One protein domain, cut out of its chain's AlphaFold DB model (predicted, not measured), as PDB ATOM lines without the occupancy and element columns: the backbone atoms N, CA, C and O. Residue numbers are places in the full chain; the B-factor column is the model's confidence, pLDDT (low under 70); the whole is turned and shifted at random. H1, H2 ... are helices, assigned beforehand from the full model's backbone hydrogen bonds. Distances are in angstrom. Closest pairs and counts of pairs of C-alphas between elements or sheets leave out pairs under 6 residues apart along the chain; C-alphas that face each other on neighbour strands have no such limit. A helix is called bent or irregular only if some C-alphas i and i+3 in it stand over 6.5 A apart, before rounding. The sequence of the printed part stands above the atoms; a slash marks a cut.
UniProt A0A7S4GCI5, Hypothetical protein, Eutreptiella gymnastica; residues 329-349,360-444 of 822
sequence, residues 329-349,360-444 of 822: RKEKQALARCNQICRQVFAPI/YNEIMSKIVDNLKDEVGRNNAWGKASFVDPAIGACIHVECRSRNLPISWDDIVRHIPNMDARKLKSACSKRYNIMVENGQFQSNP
ATOM      1  N   ARG A 329     155.166 206.769 279.567       81.75
ATOM      2  CA  ARG A 329     155.643 206.167 280.826       81.75
ATOM      3  C   ARG A 329     154.580 206.203 281.929       81.75
ATOM      4  O   ARG A 329     154.443 205.220 282.654       81.75
ATOM      5  N   LYS A 330     153.807 207.291 282.034       80.69
ATOM      6  CA  LYS A 330     152.687 207.393 282.986       80.69
ATOM      7  C   LYS A 330     151.530 206.459 282.620       80.69
ATOM      8  O   LYS A 330     151.009 205.797 283.511       80.69
ATOM      9  N   GLU A 331     151.167 206.343 281.342       81.19
ATOM     10  CA  GLU A 331     150.153 205.381 280.882       81.19
ATOM     11  C   GLU A 331     150.600 203.935 281.141       81.19
ATOM     12  O   GLU A 331     149.820 203.149 281.669       81.19
ATOM     13  N   LYS A 332     151.868 203.590 280.888       82.69
ATOM     14  CA  LYS A 332     152.420 202.256 281.181       82.69
ATOM     15  C   LYS A 332     152.431 201.937 282.685       82.69
ATOM     16  O   LYS A 332     152.027 200.841 283.068       82.69
ATOM     17  N   GLN A 333     152.808 202.889 283.544       83.25
ATOM     18  CA  GLN A 333     152.722 202.736 285.007       83.25
ATOM     19  C   GLN A 333     151.274 202.584 285.498       83.25
ATOM     20  O   GLN A 333     150.998 201.741 286.352       83.25
ATOM     21  N   ALA A 334     150.343 203.355 284.930       78.25
ATOM     22  CA  ALA A 334     148.920 203.227 285.212       78.25
ATOM     23  C   ALA A 334     148.396 201.842 284.786       78.25
ATOM     24  O   ALA A 334     147.845 201.119 285.609       78.25
ATOM     25  N   LEU A 335     148.625 201.405 283.545       80.62
ATOM     26  CA  LEU A 335     148.171 200.094 283.057       80.62
ATOM     27  C   LEU A 335     148.716 198.927 283.900       80.62
ATOM     28  O   LEU A 335     147.957 198.017 284.231       80.62
ATOM     29  N   ALA A 336     149.984 198.984 284.324       81.88
ATOM     30  CA  ALA A 336     150.567 197.986 285.222       81.88
ATOM     31  C   ALA A 336     149.844 197.932 286.585       81.88
ATOM     32  O   ALA A 336     149.452 196.854 287.036       81.88
ATOM     33  N   ARG A 337     149.589 199.091 287.212       81.50
ATOM     34  CA  ARG A 337     148.829 199.171 288.474       81.50
ATOM     35  C   ARG A 337     147.368 198.730 288.297       81.50
ATOM     36  O   ARG A 337     146.803 198.139 289.209       81.50
ATOM     37  N   CYS A 338     146.765 198.967 287.132       81.06
ATOM     38  CA  CYS A 338     145.371 198.615 286.856       81.06
ATOM     39  C   CYS A 338     145.228 197.096 286.742       81.06
ATOM     40  O   CYS A 338     144.301 196.515 287.298       81.06
ATOM     41  N   ASN A 339     146.206 196.434 286.118       80.88
ATOM     42  CA  ASN A 339     146.250 194.978 286.078       80.88
ATOM     43  C   ASN A 339     146.562 194.370 287.460       80.88
ATOM     44  O   ASN A 339     145.977 193.355 287.818       80.88
ATOM     45  N   GLN A 340     147.394 195.011 288.290       83.31
ATOM     46  CA  GLN A 340     147.591 194.568 289.678       83.31
ATOM     47  C   GLN A 340     146.273 194.559 290.475       83.31
ATOM     48  O   GLN A 340     145.977 193.560 291.129       83.31
ATOM     49  N   ILE A 341     145.461 195.616 290.357       81.12
ATOM     50  CA  ILE A 341     144.121 195.695 290.966       81.12
ATOM     51  C   ILE A 341     143.184 194.650 290.329       81.12
ATOM     52  O   ILE A 341     142.563 193.862 291.034       81.12
ATOM     53  N   CYS A 342     143.162 194.534 288.995       80.94
ATOM     54  CA  CYS A 342     142.406 193.506 288.261       80.94
ATOM     55  C   CYS A 342     142.691 192.091 288.787       80.94
ATOM     56  O   CYS A 342     141.772 191.340 289.097       80.94
ATOM     57  N   ARG A 343     143.966 191.743 288.986       81.06
ATOM     58  CA  ARG A 343     144.390 190.462 289.568       81.06
ATOM     59  C   ARG A 343     143.897 190.266 290.998       81.06
ATOM     60  O   ARG A 343     143.511 189.151 291.340       81.06
ATOM     61  N   GLN A 344     143.880 191.324 291.807       81.88
ATOM     62  CA  GLN A 344     143.356 191.297 293.176       81.88
ATOM     63  C   GLN A 344     141.829 191.101 293.210       81.88
ATOM     64  O   GLN A 344     141.358 190.351 294.059       81.88
ATOM     65  N   VAL A 345     141.076 191.654 292.250       78.38
ATOM     66  CA  VAL A 345     139.625 191.419 292.090       78.38
ATOM     67  C   VAL A 345     139.322 190.020 291.533       78.38
ATOM     68  O   VAL A 345     138.427 189.335 292.025       78.38
ATOM     69  N   PHE A 346     140.068 189.553 290.525       76.38
ATOM     70  CA  PHE A 346     139.857 188.238 289.904       76.38
ATOM     71  C   PHE A 346     140.227 187.069 290.832       76.38
ATOM     72  O   PHE A 346     139.580 186.023 290.779       76.38
ATOM     73  N   ALA A 347     141.262 187.207 291.669       77.75
ATOM     74  CA  ALA A 347     141.735 186.128 292.538       77.75
ATOM     75  C   ALA A 347     140.643 185.523 293.454       77.75
ATOM     76  O   ALA A 347     140.416 184.320 293.345       77.75
ATOM     77  N   PRO A 348     139.920 186.278 294.308       71.00
ATOM     78  CA  PRO A 348     138.898 185.707 295.191       71.00
ATOM     79  C   PRO A 348     137.674 185.160 294.440       71.00
ATOM     80  O   PRO A 348     137.013 184.257 294.945       71.00
ATOM     81  N   ILE A 349     137.384 185.672 293.239       69.00
ATOM     82  CA  ILE A 349     136.264 185.213 292.405       69.00
ATOM     83  C   ILE A 349     136.563 183.827 291.818       69.00
ATOM     84  O   ILE A 349     135.732 182.928 291.911       69.00
ATOM     85  N   TYR A 360     127.606 184.361 284.100       64.88
ATOM     86  CA  TYR A 360     128.883 184.935 283.679       64.88
ATOM     87  C   TYR A 360     128.830 186.461 283.517       64.88
ATOM     88  O   TYR A 360     129.801 187.167 283.788       64.88
ATOM     89  N   ASN A 361     127.657 186.981 283.148       66.69
ATOM     90  CA  ASN A 361     127.394 188.411 283.072       66.69
ATOM     91  C   ASN A 361     127.424 189.090 284.447       66.69
ATOM     92  O   ASN A 361     128.005 190.159 284.555       66.69
ATOM     93  N   GLU A 362     126.884 188.472 285.502       69.81
ATOM     94  CA  GLU A 362     126.961 189.021 286.864       69.81
ATOM     95  C   GLU A 362     128.398 189.060 287.382       69.81
ATOM     96  O   GLU A 362     128.783 190.025 288.039       69.81
ATOM     97  N   ILE A 363     129.187 188.016 287.101       71.62
ATOM     98  CA  ILE A 363     130.615 187.978 287.442       71.62
ATOM     99  C   ILE A 363     131.328 189.149 286.753       71.62
ATOM    100  O   ILE A 363     132.073 189.884 287.397       71.62
ATOM    101  N   MET A 364     131.050 189.368 285.467       74.19
ATOM    102  CA  MET A 364     131.639 190.456 284.687       74.19
ATOM    103  C   MET A 364     131.202 191.849 285.147       74.19
ATOM    104  O   MET A 364     132.061 192.725 285.248       74.19
ATOM    105  N   SER A 365     129.927 192.062 285.487       77.25
ATOM    106  CA  SER A 365     129.470 193.333 286.067       77.25
ATOM    107  C   SER A 365     130.147 193.588 287.418       77.25
ATOM    108  O   SER A 365     130.813 194.605 287.570       77.25
ATOM    109  N   LYS A 366     130.130 192.614 288.345       75.81
ATOM    110  CA  LYS A 366     130.810 192.709 289.656       75.81
ATOM    111  C   LYS A 366     132.309 193.017 289.519       75.81
ATOM    112  O   LYS A 366     132.848 193.791 290.303       75.81
ATOM    113  N   ILE A 367     132.984 192.448 288.516       76.69
ATOM    114  CA  ILE A 367     134.389 192.746 288.196       76.69
ATOM    115  C   ILE A 367     134.563 194.190 287.708       76.69
ATOM    116  O   ILE A 367     135.456 194.882 288.194       76.69
ATOM    117  N   VAL A 368     133.735 194.654 286.764       78.81
ATOM    118  CA  VAL A 368     133.798 196.032 286.246       78.81
ATOM    119  C   VAL A 368     133.495 197.048 287.346       78.81
ATOM    120  O   VAL A 368     134.196 198.053 287.436       78.81
ATOM    121  N   ASP A 369     132.497 196.787 288.186       79.50
ATOM    122  CA  ASP A 369     132.066 197.701 289.240       79.50
ATOM    123  C   ASP A 369     133.106 197.779 290.365       79.50
ATOM    124  O   ASP A 369     133.537 198.877 290.701       79.50
ATOM    125  N   ASN A 370     133.635 196.643 290.846       78.62
ATOM    126  CA  ASN A 370     134.757 196.636 291.795       78.62
ATOM    127  C   ASN A 370     135.992 197.363 291.233       78.62
ATOM    128  O   ASN A 370     136.616 198.155 291.939       78.62
ATOM    129  N   LEU A 371     136.326 197.152 289.951       77.06
ATOM    130  CA  LEU A 371     137.448 197.846 289.312       77.06
ATOM    131  C   LEU A 371     137.205 199.350 289.172       77.06
ATOM    132  O   LEU A 371     138.132 200.131 289.379       77.06
ATOM    133  N   LYS A 372     135.980 199.779 288.854       76.44
ATOM    134  CA  LYS A 372     135.607 201.201 288.841       76.44
ATOM    135  C   LYS A 372     135.676 201.813 290.232       76.44
ATOM    136  O   LYS A 372     136.145 202.940 290.346       76.44
ATOM    137  N   ASP A 373     135.282 201.082 291.266       78.12
ATOM    138  CA  ASP A 373     135.368 201.532 292.651       78.12
ATOM    139  C   ASP A 373     136.823 201.684 293.107       78.12
ATOM    140  O   ASP A 373     137.208 202.738 293.609       78.12
ATOM    141  N   GLU A 374     137.680 200.684 292.894       71.88
ATOM    142  CA  GLU A 374     139.087 200.759 293.303       71.88
ATOM    143  C   GLU A 374     139.898 201.767 292.478       71.88
ATOM    144  O   GLU A 374     140.761 202.469 293.022       71.88
ATOM    145  N   VAL A 375     139.605 201.909 291.183       68.81
ATOM    146  CA  VAL A 375     140.201 202.955 290.342       68.81
ATOM    147  C   VAL A 375     139.639 204.335 290.711       68.81
ATOM    148  O   VAL A 375     140.412 205.280 290.830       68.81
ATOM    149  N   GLY A 376     138.341 204.464 290.985       67.12
ATOM    150  CA  GLY A 376     137.679 205.720 291.355       67.12
ATOM    151  C   GLY A 376     138.086 206.255 292.732       67.12
ATOM    152  O   GLY A 376     138.360 207.445 292.871       67.12
ATOM    153  N   ARG A 377     138.242 205.378 293.735       67.81
ATOM    154  CA  ARG A 377     138.789 205.718 295.068       67.81
ATOM    155  C   ARG A 377     140.229 206.248 294.992       67.81
ATOM    156  O   ARG A 377     140.695 206.929 295.902       67.81
ATOM    157  N   ASN A 378     140.946 205.962 293.906       62.56
ATOM    158  CA  ASN A 378     142.260 206.523 293.622       62.56
ATOM    159  C   ASN A 378     142.132 207.775 292.726       62.56
ATOM    160  O   ASN A 378     142.172 207.685 291.506       62.56
ATOM    161  N   ASN A 379     142.130 208.983 293.291       56.91
ATOM    162  CA  ASN A 379     142.040 210.236 292.506       56.91
ATOM    163  C   ASN A 379     143.201 210.499 291.499       56.91
ATOM    164  O   ASN A 379     143.236 211.538 290.842       56.91
ATOM    165  N   ALA A 380     144.159 209.577 291.352       57.94
ATOM    166  CA  ALA A 380     145.328 209.685 290.476       57.94
ATOM    167  C   ALA A 380     145.097 209.271 289.003       57.94
ATOM    168  O   ALA A 380     145.970 209.517 288.172       57.94
ATOM    169  N   TRP A 381     143.971 208.632 288.660       59.91
ATOM    170  CA  TRP A 381     143.764 208.019 287.330       59.91
ATOM    171  C   TRP A 381     143.218 208.956 286.241       59.91
ATOM    172  O   TRP A 381     143.248 208.617 285.058       59.91
ATOM    173  N   GLY A 382     142.758 210.154 286.610       61.62
ATOM    174  CA  GLY A 382     142.276 211.157 285.661       61.62
ATOM    175  C   GLY A 382     140.874 210.879 285.106       61.62
ATOM    176  O   GLY A 382     139.980 210.431 285.816       61.62
ATOM    177  N   LYS A 383     140.645 211.237 283.836       69.44
ATOM    178  CA  LYS A 383     139.306 211.250 283.216       69.44
ATOM    179  C   LYS A 383     138.814 209.834 282.881       69.44
ATOM    180  O   LYS A 383     139.599 208.998 282.438       69.44
ATOM    181  N   ALA A 384     137.499 209.604 282.963       64.06
ATOM    182  CA  ALA A 384     136.861 208.314 282.650       64.06
ATOM    183  C   ALA A 384     137.240 207.738 281.266       64.06
ATOM    184  O   ALA A 384     137.416 206.532 281.121       64.06
ATOM    185  N   SER A 385     137.492 208.599 280.271       72.50
ATOM    186  CA  SER A 385     137.971 208.221 278.928       72.50
ATOM    187  C   SER A 385     139.358 207.549 278.886       72.50
ATOM    188  O   SER A 385     139.742 206.992 277.854       72.50
ATOM    189  N   PHE A 386     140.114 207.590 279.987       77.50
ATOM    190  CA  PHE A 386     141.305 206.770 280.215       77.50
ATOM    191  C   PHE A 386     140.969 205.479 280.977       77.50
ATOM    192  O   PHE A 386     141.439 204.406 280.600       77.50
ATOM    193  N   VAL A 387     140.143 205.590 282.024       79.12
ATOM    194  CA  VAL A 387     139.810 204.512 282.968       79.12
ATOM    195  C   VAL A 387     139.022 203.376 282.317       79.12
ATOM    196  O   VAL A 387     139.483 202.238 282.347       79.12
ATOM    197  N   ASP A 388     137.875 203.665 281.697       82.88
ATOM    198  CA  ASP A 388     136.975 202.631 281.166       82.88
ATOM    199  C   ASP A 388     137.680 201.701 280.143       82.88
ATOM    200  O   ASP A 388     137.579 200.476 280.275       82.88
ATOM    201  N   PRO A 389     138.497 202.202 279.185       85.50
ATOM    202  CA  PRO A 389     139.242 201.324 278.284       85.50
ATOM    203  C   PRO A 389     140.472 200.648 278.915       85.50
ATOM    204  O   PRO A 389     140.931 199.629 278.397       85.50
ATOM    205  N   ALA A 390     141.035 201.191 280.001       84.25
ATOM    206  CA  ALA A 390     142.114 200.540 280.748       84.25
ATOM    207  C   ALA A 390     141.586 199.344 281.556       84.25
ATOM    208  O   ALA A 390     142.192 198.273 281.521       84.25
ATOM    209  N   ILE A 391     140.422 199.497 282.202       84.56
ATOM    210  CA  ILE A 391     139.676 198.409 282.852       84.56
ATOM    211  C   ILE A 391     139.350 197.321 281.823       84.56
ATOM    212  O   ILE A 391     139.729 196.165 282.013       84.56
ATOM    213  N   GLY A 392     138.755 197.689 280.681       86.88
ATOM    214  CA  GLY A 392     138.445 196.740 279.606       86.88
ATOM    215  C   GLY A 392     139.669 195.974 279.079       86.88
ATOM    216  O   GLY A 392     139.574 194.777 278.809       86.88
ATOM    217  N   ALA A 393     140.835 196.625 278.981       87.44
ATOM    218  CA  ALA A 393     142.086 195.965 278.602       87.44
ATOM    219  C   ALA A 393     142.603 194.993 279.678       87.44
ATOM    220  O   ALA A 393     142.957 193.862 279.347       87.44
ATOM    221  N   CYS A 394     142.599 195.386 280.957       86.25
ATOM    222  CA  CYS A 394     143.059 194.532 282.059       86.25
ATOM    223  C   CYS A 394     142.165 193.300 282.253       86.25
ATOM    224  O   CYS A 394     142.680 192.198 282.441       86.25
ATOM    225  N   ILE A 395     140.846 193.473 282.125       85.94
ATOM    226  CA  ILE A 395     139.872 192.377 282.096       85.94
ATOM    227  C   ILE A 395     140.194 191.423 280.940       85.94
ATOM    228  O   ILE A 395     140.280 190.217 281.160       85.94
ATOM    229  N   HIS A 396     140.434 191.930 279.722       86.88
ATOM    230  CA  HIS A 396     140.762 191.055 278.592       86.88
ATOM    231  C   HIS A 396     142.068 190.286 278.825       86.88
ATOM    232  O   HIS A 396     142.105 189.089 278.560       86.88
ATOM    233  N   VAL A 397     143.115 190.919 279.365       85.50
ATOM    234  CA  VAL A 397     144.396 190.251 279.666       85.50
ATOM    235  C   VAL A 397     144.227 189.105 280.669       85.50
ATOM    236  O   VAL A 397     144.672 187.996 280.378       85.50
ATOM    237  N   GLU A 398     143.548 189.317 281.802       84.62
ATOM    238  CA  GLU A 398     143.328 188.241 282.787       84.62
ATOM    239  C   GLU A 398     142.339 187.169 282.299       84.62
ATOM    240  O   GLU A 398     142.432 186.006 282.688       84.62
ATOM    241  N   CYS A 399     141.444 187.505 281.370       82.81
ATOM    242  CA  CYS A 399     140.639 186.499 280.680       82.81
ATOM    243  C   CYS A 399     141.467 185.676 279.684       82.81
ATOM    244  O   CYS A 399     141.266 184.467 279.576       82.81
ATOM    245  N   ARG A 400     142.422 186.288 278.974       83.50
ATOM    246  CA  ARG A 400     143.321 185.588 278.042       83.50
ATOM    247  C   ARG A 400     144.307 184.679 278.784       83.50
ATOM    248  O   ARG A 400     144.464 183.534 278.369       83.50
ATOM    249  N   SER A 401     144.898 185.125 279.896       82.00
ATOM    250  CA  SER A 401     145.816 184.303 280.709       82.00
ATOM    251  C   SER A 401     145.131 183.062 281.302       82.00
ATOM    252  O   SER A 401     145.740 181.999 281.385       82.00
ATOM    253  N   ARG A 402     143.840 183.171 281.643       77.12
ATOM    254  CA  ARG A 402     143.003 182.086 282.189       77.12
ATOM    255  C   ARG A 402     142.269 181.259 281.122       77.12
ATOM    256  O   ARG A 402     141.413 180.453 281.469       77.12
ATOM    257  N   ASN A 403     142.579 181.450 279.835       75.56
ATOM    258  CA  ASN A 403     141.912 180.790 278.699       75.56
ATOM    259  C   ASN A 403     140.378 180.955 278.669       75.56
ATOM    260  O   ASN A 403     139.664 180.083 278.179       75.56
ATOM    261  N   LEU A 404     139.857 182.080 279.160       79.31
ATOM    262  CA  LEU A 404     138.423 182.354 279.227       79.31
ATOM    263  C   LEU A 404     137.832 182.789 277.862       79.31
ATOM    264  O   LEU A 404     138.505 183.448 277.052       79.31
ATOM    265  N   PRO A 405     136.549 182.470 277.593       78.62
ATOM    266  CA  PRO A 405     135.878 182.685 276.302       78.62
ATOM    267  C   PRO A 405     135.546 184.151 275.956       78.62
ATOM    268  O   PRO A 405     134.937 184.395 274.919       78.62
ATOM    269  N   ILE A 406     135.918 185.139 276.782       80.81
ATOM    270  CA  ILE A 406     135.356 186.502 276.689       80.81
ATOM    271  C   ILE A 406     135.793 187.243 275.421       80.81
ATOM    272  O   ILE A 406     136.965 187.611 275.270       80.81
ATOM    273  N   SER A 407     134.855 187.536 274.521       81.75
ATOM    274  CA  SER A 407     135.147 188.399 273.382       81.75
ATOM    275  C   SER A 407     135.252 189.865 273.809       81.75
ATOM    276  O   SER A 407     134.712 190.292 274.830       81.75
ATOM    277  N   TRP A 408     135.914 190.686 272.993       82.75
ATOM    278  CA  TRP A 408     135.894 192.139 273.182       82.75
ATOM    279  C   TRP A 408     134.476 192.725 273.196       82.75
ATOM    280  O   TRP A 408     134.252 193.747 273.834       82.75
ATOM    281  N   ASP A 409     133.533 192.094 272.496       81.00
ATOM    282  CA  ASP A 409     132.147 192.543 272.407       81.00
ATOM    283  C   ASP A 409     131.354 192.199 273.679       81.00
ATOM    284  O   ASP A 409     130.502 192.986 274.082       81.00
ATOM    285  N   ASP A 410     131.690 191.104 274.372       79.19
ATOM    286  CA  ASP A 410     131.160 190.815 275.713       79.19
ATOM    287  C   ASP A 410     131.676 191.844 276.739       79.19
ATOM    288  O   ASP A 410     130.879 192.412 277.478       79.19
ATOM    289  N   ILE A 411     132.982 192.166 276.747       83.06
ATOM    290  CA  ILE A 411     133.555 193.180 277.665       83.06
ATOM    291  C   ILE A 411     132.912 194.555 277.445       83.06
ATOM    292  O   ILE A 411     132.537 195.228 278.400       83.06
ATOM    293  N   VAL A 412     132.774 194.976 276.186       82.62
ATOM    294  CA  VAL A 412     132.236 196.297 275.829       82.62
ATOM    295  C   VAL A 412     130.764 196.457 276.231       82.62
ATOM    296  O   VAL A 412     130.372 197.559 276.601       82.62
ATOM    297  N   ARG A 413     129.961 195.380 276.240       80.75
ATOM    298  CA  ARG A 413     128.572 195.410 276.747       80.75
ATOM    299  C   ARG A 413     128.484 195.773 278.236       80.75
ATOM    300  O   ARG A 413     127.503 196.387 278.638       80.75
ATOM    301  N   HIS A 414     129.499 195.434 279.034       81.12
ATOM    302  CA  HIS A 414     129.544 195.687 280.484       81.12
ATOM    303  C   HIS A 414     130.129 197.061 280.868       81.12
ATOM    304  O   HIS A 414     130.257 197.371 282.049       81.12
ATOM    305  N   ILE A 415     130.480 197.915 279.898       79.75
ATOM    306  CA  ILE A 415     131.108 199.226 280.140       79.75
ATOM    307  C   ILE A 415     130.225 200.338 279.522       79.75
ATOM    308  O   ILE A 415     130.447 200.745 278.381       79.75
ATOM    309  N   PRO A 416     129.214 200.853 280.254       64.56
ATOM    310  CA  PRO A 416     128.131 201.676 279.690       64.56
ATOM    311  C   PRO A 416     128.506 203.110 279.263       64.56
ATOM    312  O   PRO A 416     127.687 203.799 278.661       64.56
ATOM    313  N   ASN A 417     129.717 203.588 279.563       68.88
ATOM    314  CA  ASN A 417     130.058 205.019 279.509       68.88
ATOM    315  C   ASN A 417     130.591 205.525 278.152       68.88
ATOM    316  O   ASN A 417     130.896 206.712 278.015       68.88
ATOM    317  N   MET A 418     130.784 204.654 277.156       67.56
ATOM    318  CA  MET A 418     131.425 205.013 275.885       67.56
ATOM    319  C   MET A 418     130.773 204.326 274.682       67.56
ATOM    320  O   MET A 418     130.317 203.191 274.768       67.56
ATOM    321  N   ASP A 419     130.822 204.987 273.519       80.12
ATOM    322  CA  ASP A 419     130.509 204.358 272.229       80.12
ATOM    323  C   ASP A 419     131.312 203.058 272.056       80.12
ATOM    324  O   ASP A 419     132.543 203.054 272.160       80.12
ATOM    325  N   ALA A 420     130.609 201.968 271.749       77.50
ATOM    326  CA  ALA A 420     131.170 200.624 271.698       77.50
ATOM    327  C   ALA A 420     132.353 200.480 270.720       77.50
ATOM    328  O   ALA A 420     133.284 199.717 270.983       77.50
ATOM    329  N   ARG A 421     132.367 201.225 269.603       81.25
ATOM    330  CA  ARG A 421     133.456 201.173 268.609       81.25
ATOM    331  C   ARG A 421     134.683 201.938 269.109       81.25
ATOM    332  O   ARG A 421     135.802 201.427 269.020       81.25
ATOM    333  N   LYS A 422     134.477 203.138 269.663       82.06
ATOM    334  CA  LYS A 422     135.527 203.970 270.272       82.06
ATOM    335  C   LYS A 422     136.156 203.262 271.468       82.06
ATOM    336  O   LYS A 422     137.381 203.202 271.546       82.06
ATOM    337  N   LEU A 423     135.338 202.673 272.343       81.75
ATOM    338  CA  LEU A 423     135.796 201.885 273.485       81.75
ATOM    339  C   LEU A 423     136.627 200.685 273.025       81.75
ATOM    340  O   LEU A 423     137.778 200.571 273.425       81.75
ATOM    341  N   LYS A 424     136.112 199.849 272.115       83.75
ATOM    342  CA  LYS A 424     136.838 198.675 271.596       83.75
ATOM    343  C   LYS A 424     138.203 199.028 270.996       83.75
ATOM    344  O   LYS A 424     139.185 198.337 271.259       83.75
ATOM    345  N   SER A 425     138.285 200.126 270.240       85.94
ATOM    346  CA  SER A 425     139.552 200.649 269.708       85.94
ATOM    347  C   SER A 425     140.503 201.112 270.824       85.94
ATOM    348  O   SER A 425     141.684 200.760 270.826       85.94
ATOM    349  N   ALA A 426     139.989 201.839 271.819       84.75
ATOM    350  CA  ALA A 426     140.764 202.323 272.961       84.75
ATOM    351  C   ALA A 426     141.240 201.196 273.903       84.75
ATOM    352  O   ALA A 426     142.350 201.286 274.431       84.75
ATOM    353  N   CYS A 427     140.455 200.128 274.076       86.94
ATOM    354  CA  CYS A 427     140.860 198.921 274.799       86.94
ATOM    355  C   CYS A 427     141.952 198.169 274.033       86.94
ATOM    356  O   CYS A 427     142.974 197.822 274.614       86.94
ATOM    357  N   SER A 428     141.771 197.958 272.721       87.56
ATOM    358  CA  SER A 428     142.734 197.227 271.887       87.56
ATOM    359  C   SER A 428     144.110 197.897 271.864       87.56
ATOM    360  O   SER A 428     145.119 197.208 271.959       87.56
ATOM    361  N   LYS A 429     144.174 199.236 271.805       89.38
ATOM    362  CA  LYS A 429     145.447 199.973 271.907       89.38
ATOM    363  C   LYS A 429     146.148 199.739 273.249       89.38
ATOM    364  O   LYS A 429     147.347 199.487 273.274       89.38
ATOM    365  N   ARG A 430     145.406 199.788 274.360       87.88
ATOM    366  CA  ARG A 430     145.953 199.571 275.713       87.88
ATOM    367  C   ARG A 430     146.375 198.127 275.946       87.88
ATOM    368  O   ARG A 430     147.427 197.894 276.524       87.88
ATOM    369  N   TYR A 431     145.604 197.177 275.430       88.75
ATOM    370  CA  TYR A 431     145.947 195.761 275.410       88.75
ATOM    371  C   TYR A 431     147.279 195.512 274.688       88.75
ATOM    372  O   TYR A 431     148.158 194.876 275.264       88.75
ATOM    373  N   ASN A 432     147.471 196.082 273.491       88.31
ATOM    374  CA  ASN A 432     148.744 195.975 272.772       88.31
ATOM    375  C   ASN A 432     149.906 196.535 273.607       88.31
ATOM    376  O   ASN A 432     150.871 195.818 273.834       88.31
ATOM    377  N   ILE A 433     149.766 197.742 274.174       86.75
ATOM    378  CA  ILE A 433     150.774 198.346 275.068       86.75
ATOM    379  C   ILE A 433     151.119 197.418 276.250       86.75
ATOM    380  O   ILE A 433     152.279 197.324 276.648       86.75
ATOM    381  N   MET A 434     150.135 196.723 276.830       83.56
ATOM    382  CA  MET A 434     150.355 195.793 277.945       83.56
ATOM    383  C   MET A 434     151.108 194.523 277.522       83.56
ATOM    384  O   MET A 434     151.961 194.059 278.277       83.56
ATOM    385  N   VAL A 435     150.828 193.987 276.330       83.88
ATOM    386  CA  VAL A 435     151.538 192.828 275.759       83.88
ATOM    387  C   VAL A 435     152.960 193.211 275.321       83.88
ATOM    388  O   VAL A 435     153.914 192.522 275.672       83.88
ATOM    389  N   GLU A 436     153.128 194.349 274.641       84.69
ATOM    390  CA  GLU A 436     154.422 194.898 274.196       84.69
ATOM    391  C   GLU A 436     155.389 195.177 275.359       84.69
ATOM    392  O   GLU A 436     156.600 195.044 275.205       84.69
ATOM    393  N   ASN A 437     154.872 195.511 276.548       79.94
ATOM    394  CA  ASN A 437     155.677 195.666 277.764       79.94
ATOM    395  C   ASN A 437     156.198 194.328 278.344       79.94
ATOM    396  O   ASN A 437     156.798 194.335 279.418       79.94
ATOM    397  N   GLY A 438     155.940 193.182 277.701       67.06
ATOM    398  CA  GLY A 438     156.476 191.865 278.080       67.06
ATOM    399  C   GLY A 438     155.900 191.258 279.365       67.06
ATOM    400  O   GLY A 438     156.324 190.186 279.783       67.06
ATOM    401  N   GLN A 439     154.926 191.915 280.002       64.25
ATOM    402  CA  GLN A 439     154.365 191.495 281.294       64.25
ATOM    403  C   GLN A 439     153.369 190.322 281.190       64.25
ATOM    404  O   GLN A 439     152.991 189.752 282.216       64.25
ATOM    405  N   PHE A 440     152.922 189.969 279.977       70.69
ATOM    406  CA  PHE A 440     151.865 188.981 279.747       70.69
ATOM    407  C   PHE A 440     152.102 188.189 278.458       70.69
ATOM    408  O   PHE A 440     152.230 188.774 277.385       70.69
ATOM    409  N   GLN A 441     152.048 186.859 278.545       69.69
ATOM    410  CA  GLN A 441     151.737 186.017 277.390       69.69
ATOM    411  C   GLN A 441     150.212 185.936 277.265       69.69
ATOM    412  O   GLN A 441     149.528 185.533 278.207       69.69
ATOM    413  N   SER A 442     149.666 186.358 276.124       72.25
ATOM    414  CA  SER A 442     148.224 186.360 275.885       72.25
ATOM    415  C   SER A 442     147.817 185.236 274.933       72.25
ATOM    416  O   SER A 442     148.061 185.325 273.729       72.25
ATOM    417  N   ASN A 443     147.152 184.206 275.454       80.12
ATOM    418  CA  ASN A 443     146.626 183.125 274.623       80.12
ATOM    419  C   ASN A 443     145.502 183.658 273.711       80.12
ATOM    420  O   ASN A 443     144.671 184.437 274.182       80.12
ATOM    421  N   PRO A 444     145.436 183.278 272.422       78.62
ATOM    422  CA  PRO A 444     144.389 183.749 271.517       78.62
ATOM    423  C   PRO A 444     142.996 183.223 271.909       78.62
ATOM    424  O   PRO A 444     142.848 182.257 272.658       78.62
TER     425      PRO A 444
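What this domain is: This is residues 329 to 349 and 360 to 444 of the 822 residues of the protein "Hypothetical protein" of Eutreptiella gymnastica (UniProt A0A7S4GCI5). A rounded, all-helix body has H3 running through its core, with H1 and H2 crossing it on one side and H5 with the short H4 crossing it on the other. The printed part has 106 residues, with five named helices in the order H1, H2, H3, H4, H5 and no named strand. It is compact, with a radius of gyration of the C-alphas of 12.4 A and spans of 31 by 31 by 29 A.

Where its parts are: H1, residues 329 to 349, begins at C-alpha 329 (155.643, 206.167, 280.826) and is 30.8 A long; it is irregular, but only just: C-alphas 345 and 348 are 6.54 A apart. H2, residues 360 to 376, is 23.8 A long. H3, residues 384 to 401, is 25.7 A long. H4 is residues 408 to 413. H5, residues 420 to 436, is 24.1 A long and ends at C-alpha 436 (154.422, 194.898, 274.196).

How they stand to each other: H3 is the hub and touches the four other helices. Its closest C-alphas are Pro 389 to Cys 427 of H5, 4.5 A, at a steep tilt of 58 degrees; Asn 339 of H1 to Cys 394, 5.2 A; Gly 392 to Ile 411 of H4, 6.4 A; and Leu 371 of H2 to Ile 391, 6.9 A. H1 touches H2 with residues 338 to 346 alone, closest at the C-alphas of Val 345 and Ile 367, 6.7 A. H1 and H4 are apart, as are H2 and H5. Every O i to N i+4 pair is within hydrogen-bond range in H2, H4 and H5, against 15 of 17 in H1 and 13 of 14 in H3.

The domain as a whole: The C-alphas farthest apart, of Arg 329 and Tyr 360, are 34.3 A apart. Residues 350 to 359 are not printed, and C-alphas 349 and 360 stand 11.4 A apart across the cut. The links printed whole are short. Mean pLDDT of the printed part is 78.1, with residues 375 to 384 among those under 70.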